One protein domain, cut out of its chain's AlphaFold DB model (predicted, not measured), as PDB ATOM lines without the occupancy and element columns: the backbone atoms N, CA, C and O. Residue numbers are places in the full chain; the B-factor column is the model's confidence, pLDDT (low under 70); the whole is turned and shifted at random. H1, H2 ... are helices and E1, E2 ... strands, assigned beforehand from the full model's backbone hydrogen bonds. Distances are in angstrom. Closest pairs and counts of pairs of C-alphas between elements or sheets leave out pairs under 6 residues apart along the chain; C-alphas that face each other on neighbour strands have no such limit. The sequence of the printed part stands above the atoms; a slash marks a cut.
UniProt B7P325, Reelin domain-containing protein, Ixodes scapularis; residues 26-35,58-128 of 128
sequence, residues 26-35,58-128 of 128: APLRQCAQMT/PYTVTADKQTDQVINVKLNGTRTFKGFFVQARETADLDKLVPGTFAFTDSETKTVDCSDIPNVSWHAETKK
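This is residues 26 to 35 and 58 to 128 of the 128 residues of the protein "Reelin domain-containing protein" of Ixodes scapularis (UniProt B7P325). Little regular structure: two antiparallel strand hairpins, E1 with E2 and E3 with E4, are joined by a long looping stretch, residues 78 to 108, whose residues 85 to 86 pair antiparallel with E4. The 81 printed residues hold one named helix and four named strands, H1 E1 E2 E3 E4, class mixed, with 28 residues in named elements. The whole is compact, radius of gyration of the C-alphas 13.0 A, spanning 34 by 33 by 24 A.

Find C-alpha 28 at (18.939, 48.372, 19.258), where H1 runs to 33. E1, 59 to 65, spans 20.1 A; E2, 71 to 77, 19.6 A. E3 is 109 to 112; E4, 123 to 126, ends at (31.402, 51.891, 25.975).

In hairpin E1 and E2, find N 62 and O 74 at 2.9 A. In hairpin E3 and E4, find N 110 and O 125 at 2.7 A. E1 and E4 are apart. H1 has 1 of 2 O i to N i+4 pairs within hydrogen-bond range; its closest C-alpha to E4 is Cys 31, 7.6 A from that of His 123.

Residues 36 to 57 are cut out, leaving 17.8 A between C-alphas 35 and 58. E2 to E3 is a long link. pLDDT is under 70 at 26 to 29 and 114 to 128.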
ATOM      1  N   ALA A  26      26.040  49.655  20.323       56.19
ATOM      2  CA  ALA A  26      25.240  48.515  20.761       56.19
ATOM      3  C   ALA A  26      23.953  48.472  19.927       56.19
ATOM      4  O   ALA A  26      23.200  49.446  19.902       56.19
ATOM      5  N   PRO A  27      23.673  47.369  19.212       60.97
ATOM      6  CA  PRO A  27      22.529  47.367  18.320       60.97
ATOM      7  C   PRO A  27      21.222  47.418  19.123       60.97
ATOM      8  O   PRO A  27      21.096  46.818  20.187       60.97
ATOM      9  N   LEU A  28      20.224  48.125  18.591       62.06
ATOM     10  CA  LEU A  28      18.939  48.372  19.258       62.06
ATOM     11  C   LEU A  28      18.259  47.081  19.750       62.06
ATOM     12  O   LEU A  28      17.701  47.026  20.839       62.06
ATOM     13  N   ARG A  29      18.383  45.968  19.020       64.88
ATOM     14  CA  ARG A  29      17.818  44.668  19.431       64.88
ATOM     15  C   ARG A  29      18.333  44.181  20.802       64.88
ATOM     16  O   ARG A  29      17.634  43.445  21.502       64.88
ATOM     17  N   GLN A  30      19.531  44.595  21.203       72.19
ATOM     18  CA  GLN A  30      20.179  44.219  22.455       72.19
ATOM     19  C   GLN A  30      19.563  44.950  23.651       72.19
ATOM     20  O   GLN A  30      19.608  44.413  24.757       72.19
ATOM     21  N   CYS A  31      18.905  46.093  23.429       73.50
ATOM     22  CA  CYS A  31      18.162  46.822  24.454       73.50
ATOM     23  C   CYS A  31      17.064  45.956  25.100       73.50
ATOM     24  O   CYS A  31      16.878  46.005  26.310       73.50
ATOM     25  N   ALA A  32      16.346  45.131  24.331       70.81
ATOM     26  CA  ALA A  32      15.309  44.263  24.894       70.81
ATOM     27  C   ALA A  32      15.894  42.956  25.448       70.81
ATOM     28  O   ALA A  32      15.592  42.558  26.573       70.81
ATOM     29  N   GLN A  33      16.738  42.285  24.656       74.06
ATOM     30  CA  GLN A  33      17.111  40.889  24.906       74.06
ATOM     31  C   GLN A  33      18.358  40.715  25.780       74.06
ATOM     32  O   GLN A  33      18.649  39.588  26.176       74.06
ATOM     33  N   MET A  34      19.143  41.778  26.019       78.44
ATOM     34  CA  MET A  34      20.414  41.722  26.763       78.44
ATOM     35  C   MET A  34      21.392  40.641  26.280       78.44
ATOM     36  O   MET A  34      22.278  40.202  27.009       78.44
ATOM     37  N   THR A  35      21.235  40.202  25.030       77.06
ATOM     38  CA  THR A  35      21.979  39.086  24.455       77.06
ATOM     39  C   THR A  35      22.974  39.632  23.441       77.06
ATOM     40  O   THR A  35      22.567  40.082  22.365       77.06
ATOM     41  N   PRO A  58      34.572  35.708  34.920       90.19
ATOM     42  CA  PRO A  58      35.777  36.418  35.349       90.19
ATOM     43  C   PRO A  58      35.502  37.905  35.653       90.19
ATOM     44  O   PRO A  58      36.436  38.631  36.006       90.19
ATOM     45  N   TYR A  59      34.247  38.341  35.495       91.25
ATOM     46  CA  TYR A  59      33.744  39.694  35.711       91.25
ATOM     47  C   TYR A  59      32.655  39.711  36.787       91.25
ATOM     48  O   TYR A  59      31.851  38.779  36.875       91.25
ATOM     49  N   THR A  60      32.582  40.791  37.558       92.81
ATOM     50  CA  THR A  60      31.565  41.011  38.589       92.81
ATOM     51  C   THR A  60      30.874  42.357  38.404       92.81
ATOM     52  O   THR A  60      31.465  43.309  37.894       92.81
ATOM     53  N   VAL A  61      29.616  42.424  38.840       91.44
ATOM     54  CA  VAL A  61      28.831  43.658  38.940       91.44
ATOM     55  C   VAL A  61      28.380  43.792  40.388       91.44
ATOM     56  O   VAL A  61      27.790  42.857  40.929       91.44
ATOM     57  N   THR A  62      28.667  44.926  41.020       93.69
ATOM     58  CA  THR A  62      28.133  45.269  42.344       93.69
ATOM     59  C   THR A  62      27.232  46.488  42.239       93.69
ATOM     60  O   THR A  62      27.441  47.351  41.385       93.69
ATOM     61  N   ALA A  63      26.213  46.533  43.093       91.38
ATOM     62  CA  ALA A  63      25.262  47.627  43.183       91.38
ATOM     63  C   ALA A  63      25.126  48.032  44.653       91.38
ATOM     64  O   ALA A  63      24.519  47.317  45.450       91.38
ATOM     65  N   ASP A  64      25.707  49.177  44.994       92.75
ATOM     66  CA  ASP A  64      25.792  49.675  46.359       92.75
ATOM     67  C   ASP A  64      24.851  50.868  46.521       92.75
ATOM     68  O   ASP A  64      25.101  51.965  46.004       92.75
ATOM     69  N   LYS A  65      23.747  50.657  47.242       91.50
ATOM     70  CA  LYS A  65      22.777  51.713  47.543       91.50
ATOM     71  C   LYS A  65      23.427  52.787  48.418       91.50
ATOM     72  O   LYS A  65      23.973  52.483  49.474       91.50
ATOM     73  N   GLN A  66      23.323  54.035  47.982       90.56
ATOM     74  CA  GLN A  66      23.782  55.213  48.711       90.56
ATOM     75  C   GLN A  66      22.611  55.890  49.444       90.56
ATOM     76  O   GLN A  66      21.457  55.446  49.372       90.56
ATOM     77  N   THR A  67      22.900  56.983  50.153       82.00
ATOM     78  CA  THR A  67      21.858  57.916  50.593       82.00
ATOM     79  C   THR A  67      21.199  58.560  49.361       82.00
ATOM     80  O   THR A  67      21.812  58.662  48.303       82.00
ATOM     81  N   ASP A  68      19.922  58.935  49.468       83.50
ATOM     82  CA  ASP A  68      19.209  59.723  48.443       83.50
ATOM     83  C   ASP A  68      18.887  59.018  47.111       83.50
ATOM     84  O   ASP A  68      18.867  59.637  46.053       83.50
ATOM     85  N   GLN A  69      18.558  57.720  47.156       83.75
ATOM     86  CA  GLN A  69      18.114  56.922  45.990       83.75
ATOM     87  C   GLN A  69      19.175  56.736  44.889       83.75
ATOM     88  O   GLN A  69      18.874  56.195  43.827       83.75
ATOM     89  N   VAL A  70      20.425  57.112  45.155       89.25
ATOM     90  CA  VAL A  70      21.558  56.852  44.264       89.25
ATOM     91  C   VAL A  70      22.056  55.419  44.461       89.25
ATOM     92  O   VAL A  70      22.122  54.910  45.582       89.25
ATOM     93  N   ILE A  71      22.417  54.754  43.365       91.25
ATOM     94  CA  ILE A  71      23.021  53.420  43.377       91.25
ATOM     95  C   ILE A  71      24.371  53.513  42.676       91.25
ATOM     96  O   ILE A  71      24.440  53.839  41.492       91.25
ATOM     97  N   ASN A  72      25.439  53.189  43.401       92.56
ATOM     98  CA  ASN A  72      26.763  53.069  42.810       92.56
ATOM     99  C   ASN A  72      26.888  51.690  42.170       92.56
ATOM    100  O   ASN A  72      26.870  50.672  42.861       92.56
ATOM    101  N   VAL A  73      27.011  51.661  40.846       91.12
ATOM    102  CA  VAL A  73      27.216  50.429  40.081       91.12
ATOM    103  C   VAL A  73      28.685  50.322  39.710       91.12
ATOM    104  O   VAL A  73      29.246  51.240  39.112       91.12
ATOM    105  N   LYS A  74      29.317  49.196  40.043       91.94
ATOM    106  CA  LYS A  74      30.717  48.935  39.702       91.94
ATOM    107  C   LYS A  74      30.838  47.643  38.914       91.94
ATOM    108  O   LYS A  74      30.427  46.584  39.380       91.94
ATOM    109  N   LEU A  75      31.459  47.738  37.742       90.31
ATOM    110  CA  LEU A  75      31.896  46.588  36.961       90.31
ATOM    111  C   LEU A  75      33.377  46.354  37.229       90.31
ATOM    112  O   LEU A  75      34.184  47.281  37.175       90.31
ATOM    113  N   ASN A  76      33.738  45.112  37.527       91.12
ATOM    114  CA  ASN A  76      35.122  44.727  37.752       91.12
ATOM    115  C   ASN A  76      35.435  43.410  37.043       91.12
ATOM    116  O   ASN A  76      34.539  42.641  36.706       91.12
ATOM    117  N   GLY A  77      36.714  43.127  36.827       89.88
ATOM    118  CA  GLY A  77      37.134  41.870  36.230       89.88
ATOM    119  C   GLY A  77      38.595  41.560  36.475       89.88
ATOM    120  O   GLY A  77      39.417  42.448  36.673       89.88
ATOM    121  N   THR A  78      38.925  40.274  36.414       89.44
ATOM    122  CA  THR A  78      40.324  39.806  36.427       89.44
ATOM    123  C   THR A  78      41.010  39.978  35.069       89.44
ATOM    124  O   THR A  78      42.222  39.816  34.949       89.44
ATOM    125  N   ARG A  79      40.231  40.307  34.033       87.31
ATOM    126  CA  ARG A  79      40.679  40.591  32.669       87.31
ATOM    127  C   ARG A  79      40.060  41.903  32.203       87.31
ATOM    128  O   ARG A  79      38.972  42.266  32.640       87.31
ATOM    129  N   THR A  80      40.706  42.572  31.257       84.56
ATOM    130  CA  THR A  80      40.127  43.740  30.585       84.56
ATOM    131  C   THR A  80      38.941  43.304  29.722       84.56
ATOM    132  O   THR A  80      39.102  42.473  28.824       84.56
ATOM    133  N   PHE A  81      37.749  43.846  29.977       80.19
ATOM    134  CA  PHE A  81      36.620  43.712  29.054       80.19
ATOM    135  C   PHE A  81      36.789  44.684  27.878       80.19
ATOM    136  O   PHE A  81      37.406  45.737  28.005       80.19
ATOM    137  N   LYS A  82      36.275  44.309  26.704       78.75
ATOM    138  CA  LYS A  82      36.333  45.142  25.485       78.75
ATOM    139  C   LYS A  82      35.096  46.014  25.283       78.75
ATOM    140  O   LYS A  82      35.063  46.789  24.336       78.75
ATOM    141  N   GLY A  83      34.105  45.835  26.143       80.00
ATOM    142  CA  GLY A  83      32.889  46.617  26.223       80.00
ATOM    143  C   GLY A  83      31.917  45.976  27.201       80.00
ATOM    144  O   GLY A  83      32.115  44.828  27.612       80.00
ATOM    145  N   PHE A  84      30.888  46.722  27.576       83.19
ATOM    146  CA  PHE A  84      29.793  46.231  28.400       83.19
ATOM    147  C   PHE A  84      28.475  46.856  27.963       83.19
ATOM    148  O   PHE A  84      28.453  47.844  27.235       83.19
ATOM    149  N   PHE A  85      27.387  46.261  28.441       84.50
ATOM    150  CA  PHE A  85      26.045  46.794  28.305       84.50
ATOM    151  C   PHE A  85      25.285  46.519  29.606       84.50
ATOM    152  O   PHE A  85      25.251  45.372  30.060       84.50
ATOM    153  N   VAL A  86      24.742  47.559  30.245       85.88
ATOM    154  CA  VAL A  86      24.104  47.464  31.575       85.88
ATOM    155  C   VAL A  86      22.712  48.084  31.560       85.88
ATOM    156  O   VAL A  86      22.489  49.126  30.945       85.88
ATOM    157  N   GLN A  87      21.788  47.443  32.286       85.81
ATOM    158  CA  GLN A  87      20.420  47.916  32.500       85.81
ATOM    159  C   GLN A  87      20.007  47.743  33.955       85.81
ATOM    160  O   GLN A  87      20.410  46.781  34.609       85.81
ATOM    161  N   ALA A  88      19.145  48.641  34.426       86.44
ATOM    162  CA  ALA A  88      18.448  48.500  35.695       86.44
ATOM    163  C   ALA A  88      17.013  48.018  35.431       86.44
ATOM    164  O   ALA A  88      16.240  48.714  34.776       86.44
ATOM    165  N   ARG A  89      16.667  46.826  35.925       87.00
ATOM    166  CA  ARG A  89      15.342  46.195  35.785       87.00
ATOM    167  C   ARG A  89      14.705  45.992  37.154       87.00
ATOM    168  O   ARG A  89      15.418  45.847  38.148       87.00
ATOM    169  N   GLU A  90      13.379  46.014  37.211       87.44
ATOM    170  CA  GLU A  90      12.658  45.717  38.446       87.44
ATOM    171  C   GLU A  90      12.849  44.245  38.825       87.44
ATOM    172  O   GLU A  90      12.775  43.354  37.986       87.44
ATOM    173  N   THR A  91      13.069  43.959  40.110       88.31
ATOM    174  CA  THR A  91      13.270  42.575  40.571       88.31
ATOM    175  C   THR A  91      12.019  41.711  40.386       88.31
ATOM    176  O   THR A  91      12.132  40.503  40.197       88.31
ATOM    177  N   ALA A  92      10.831  42.320  40.473       91.69
ATOM    178  CA  ALA A  92       9.549  41.624  40.358       91.69
ATOM    179  C   ALA A  92       9.094  41.423  38.904       91.69
ATOM    180  O   ALA A  92       8.324  40.505  38.636       91.69
ATOM    181  N   ASP A  93       9.572  42.265  37.987       85.94
ATOM    182  CA  ASP A  93       9.251  42.217  36.565       85.94
ATOM    183  C   ASP A  93      10.501  42.586  35.763       85.94
ATOM    184  O   ASP A  93      10.844  43.757  35.592       85.94
ATOM    185  N   LEU A  94      11.198  41.557  35.280       82.94
ATOM    186  CA  LEU A  94      12.435  41.749  34.536       82.94
ATOM    187  C   LEU A  94      12.197  42.413  33.179       82.94
ATOM    188  O   LEU A  94      13.158  42.932  32.623       82.94
ATOM    189  N   ASP A  95      10.975  42.448  32.646       80.50
ATOM    190  CA  ASP A  95      10.679  43.147  31.391       80.50
ATOM    191  C   ASP A  95      10.496  44.658  31.590       80.50
ATOM    192  O   ASP A  95      10.476  45.419  30.616       80.50
ATOM    193  N   LYS A  96      10.432  45.112  32.847       78.94
ATOM    194  CA  LYS A  96      10.271  46.515  33.204       78.94
ATOM    195  C   LYS A  96      11.590  47.137  33.651       78.94
ATOM    196  O   LYS A  96      12.240  46.685  34.598       78.94
ATOM    197  N   LEU A  97      11.978  48.223  32.986       80.06
ATOM    198  CA  LEU A  97      13.105  49.035  33.431       80.06
ATOM    199  C   LEU A  97      12.756  49.876  34.658       80.06
ATOM    200  O   LEU A  97      11.653  50.408  34.785       80.06
ATOM    201  N   VAL A  98      13.756  50.062  35.517       84.31
ATOM    202  CA  VAL A  98      13.688  51.005  36.633       84.31
ATOM    203  C   VAL A  98      13.801  52.434  36.085       84.31
ATOM    204  O   VAL A  98      14.786  52.737  35.403       84.31
ATOM    205  N   PRO A  99      12.847  53.337  36.387       82.44
ATOM    206  CA  PRO A  99      12.973  54.746  36.032       82.44
ATOM    207  C   PRO A  99      14.198  55.383  36.699       82.44
ATOM    208  O   PRO A  99      14.385  55.274  37.909       82.44
ATOM    209  N   GLY A 100      15.023  56.071  35.914       81.88
ATOM    210  CA  GLY A 100      16.239  56.723  36.391       81.88
ATOM    211  C   GLY A 100      17.204  57.004  35.247       81.88
ATOM    212  O   GLY A 100      16.874  56.788  34.084       81.88
ATOM    213  N   THR A 101      18.402  57.480  35.571       83.50
ATOM    214  CA  THR A 101      19.442  57.782  34.580       83.50
ATOM    215  C   THR A 101      20.790  57.301  35.096       83.50
ATOM    216  O   THR A 101      21.078  57.408  36.288       83.50
ATOM    217  N   PHE A 102      21.626  56.779  34.199       86.31
ATOM    218  CA  PHE A 102      23.020  56.491  34.515       86.31
ATOM    219  C   PHE A 102      23.856  57.767  34.411       86.31
ATOM    220  O   PHE A 102      23.778  58.488  33.419       86.31
ATOM    221  N   ALA A 103      24.680  58.016  35.424       86.38
ATOM    222  CA  ALA A 103      25.730  59.024  35.382       86.38
ATOM    223  C   ALA A 103      27.087  58.314  35.383       86.38
ATOM    224  O   ALA A 103      27.286  57.356  36.132       86.38
ATOM    225  N   PHE A 104      28.011  58.781  34.545       83.94
ATOM    226  CA  PHE A 104      29.326  58.167  34.377       83.94
ATOM    227  C   PHE A 104      30.421  59.081  34.909       83.94
ATOM    228  O   PHE A 104      30.326  60.305  34.821       83.94
ATOM    229  N   THR A 105      31.475  58.473  35.447       81.25
ATOM    230  CA  THR A 105      32.682  59.181  35.893       81.25
ATOM    231  C   THR A 105      33.781  59.205  34.831       81.25
ATOM    232  O   THR A 105      34.745  59.950  34.977       81.25
ATOM    233  N   ASP A 106      33.665  58.378  33.790       81.12
ATOM    234  CA  ASP A 106      34.622  58.265  32.686       81.12
ATOM    235  C   ASP A 106      34.049  58.802  31.362       81.12
ATOM    236  O   ASP A 106      32.844  59.006  31.221       81.12
ATOM    237  N   SER A 107      34.933  59.061  30.393       79.19
ATOM    238  CA  SER A 107      34.588  59.588  29.063       79.19
ATOM    239  C   SER A 107      34.218  58.518  28.036       79.19
ATOM    240  O   SER A 107      33.720  58.848  26.956       79.19
ATOM    241  N   GLU A 108      34.496  57.251  28.342       79.56
ATOM    242  CA  GLU A 108      34.399  56.142  27.388       79.56
ATOM    243  C   GLU A 108      33.016  55.490  27.413       79.56
ATOM    244  O   GLU A 108      32.598  54.882  26.422       79.56
ATOM    245  N   THR A 109      32.297  55.654  28.524       80.56
ATOM    246  CA  THR A 109      30.935  55.172  28.723       80.56
ATOM    247  C   THR A 109      29.911  56.195  28.240       80.56
ATOM    248  O   THR A 109      30.037  57.403  28.444       80.56
ATOM    249  N   LYS A 110      28.867  55.711  27.577       78.00
ATOM    250  CA  LYS A 110      27.794  56.504  26.987       78.00
ATOM    251  C   LYS A 110      26.457  55.863  27.252       78.00
ATOM    252  O   LYS A 110      26.363  54.646  27.380       78.00
ATOM    253  N   THR A 111      25.416  56.686  27.281       78.56
ATOM    254  CA  THR A 111      24.066  56.150  27.288       78.56
ATOM    255  C   THR A 111      23.629  55.714  25.895       78.56
ATOM    256  O   THR A 111      23.876  56.440  24.931       78.56
ATOM    257  N   VAL A 112      22.922  54.590  25.805       74.69
ATOM    258  CA  VAL A 112      22.154  54.209  24.610       74.69
ATOM    259  C   VAL A 112      20.693  54.538  24.864       74.69
ATOM    260  O   VAL A 112      20.138  54.148  25.895       74.69
ATOM    261  N   ASP A 113      20.100  55.287  23.936       71.25
ATOM    262  CA  ASP A 113      18.663  55.521  23.911       71.25
ATOM    263  C   ASP A 113      17.982  54.323  23.250       71.25
ATOM    264  O   ASP A 113      18.288  53.960  22.112       71.25
ATOM    265  N   CYS A 114      17.074  53.698  23.988       69.50
ATOM    266  CA  CYS A 114      16.307  52.553  23.521       69.50
ATOM    267  C   CYS A 114      14.804  52.838  23.499       69.50
ATOM    268  O   CYS A 114      14.015  51.898  23.429       69.50
ATOM    269  N   SER A 115      14.411  54.116  23.536       63.09
ATOM    270  CA  SER A 115      13.020  54.565  23.667       63.09
ATOM    271  C   SER A 115      12.122  54.140  22.500       63.09
ATOM    272  O   SER A 115      10.912  54.009  22.678       63.09
ATOM    273  N   ASP A 116      12.701  53.848  21.330       55.91
ATOM    274  CA  ASP A 116      11.989  53.280  20.173       55.91
ATOM    275  C   ASP A 116      11.630  51.792  20.353       55.91
ATOM    276  O   ASP A 116      11.019  51.167  19.481       55.91
ATOM    277  N   ILE A 117      12.010  51.201  21.487       55.75
ATOM    278  CA  ILE A 117      11.716  49.826  21.864       55.75
ATOM    279  C   ILE A 117      10.791  49.874  23.078       55.75
ATOM    280  O   ILE A 117      11.110  50.534  24.072       55.75
ATOM    281  N   PRO A 118       9.644  49.173  23.043       45.97
ATOM    282  CA  PRO A 118       8.731  49.159  24.175       45.97
ATOM    283  C   PRO A 118       9.468  48.724  25.451       45.97
ATOM    284  O   PRO A 118      10.171  47.714  25.453       45.97
ATOM    285  N   ASN A 119       9.271  49.499  26.523       46.66
ATOM    286  CA  ASN A 119       9.787  49.301  27.885       46.66
ATOM    287  C   ASN A 119      11.250  49.672  28.149       46.66
ATOM    288  O   ASN A 119      11.771  49.240  29.175       46.66
ATOM    289  N   VAL A 120      11.922  50.463  27.303       48.91
ATOM    290  CA  VAL A 120      13.372  50.638  27.451       48.91
ATOM    291  C   VAL A 120      13.862  52.090  27.352       48.91
ATOM    292  O   VAL A 120      14.166  52.579  26.283       48.91
ATOM    293  N   SER A 121      13.973  52.802  28.477       47.78
ATOM    294  CA  SER A 121      14.307  54.233  28.482       47.78
ATOM    295  C   SER A 121      15.800  54.592  28.574       47.78
ATOM    296  O   SER A 121      16.159  55.624  28.028       47.78
ATOM    297  N   TRP A 122      16.693  53.811  29.211       50.81
ATOM    298  CA  TRP A 122      18.112  54.221  29.372       50.81
ATOM    299  C   TRP A 122      19.085  53.047  29.584       50.81
ATOM    300  O   TRP A 122      18.897  52.275  30.527       50.81
ATOM    301  N   HIS A 123      20.172  52.953  28.800       54.06
ATOM    302  CA  HIS A 123      21.294  52.007  29.038       54.06
ATOM    303  C   HIS A 123      22.648  52.669  29.010       54.06
ATOM    304  O   HIS A 123      22.741  53.791  28.548       54.06
ATOM    305  N   ALA A 124      23.680  51.950  29.453       54.47
ATOM    306  CA  ALA A 124      25.079  52.344  29.352       54.47
ATOM    307  C   ALA A 124      25.881  51.364  28.477       54.47
ATOM    308  O   ALA A 124      25.768  50.151  28.665       54.47
ATOM    309  N   GLU A 125      26.724  51.887  27.586       58.16
ATOM    310  CA  GLU A 125      27.692  51.155  26.761       58.16
ATOM    311  C   GLU A 125      29.046  51.875  26.709       58.16
ATOM    312  O   GLU A 125      29.118  53.056  27.020       58.16
ATOM    313  N   THR A 126      30.111  51.222  26.244       42.25
ATOM    314  CA  THR A 126      31.402  51.891  25.975       42.25
ATOM    315  C   THR A 126      31.707  51.973  24.487       42.25
ATOM    316  O   THR A 126      31.509  50.984  23.774       42.25
ATOM    317  N   LYS A 127      32.300  53.084  24.027       41.56
ATOM    318  CA  LYS A 127      32.933  53.120  22.699       41.56
ATOM    319  C   LYS A 127      34.234  52.309  22.701       41.56
ATOM    320  O   LYS A 127      34.979  52.317  23.675       41.56
ATOM    321  N   LYS A 128      34.471  51.586  21.606       43.88
ATOM    322  CA  LYS A 128      35.781  51.019  21.269       43.88
ATOM    323  C   LYS A 128      36.630  52.044  20.536       43.88
ATOM    324  O   LYS A 128      36.034  52.816  19.750       43.88
TER     325      LYS A 128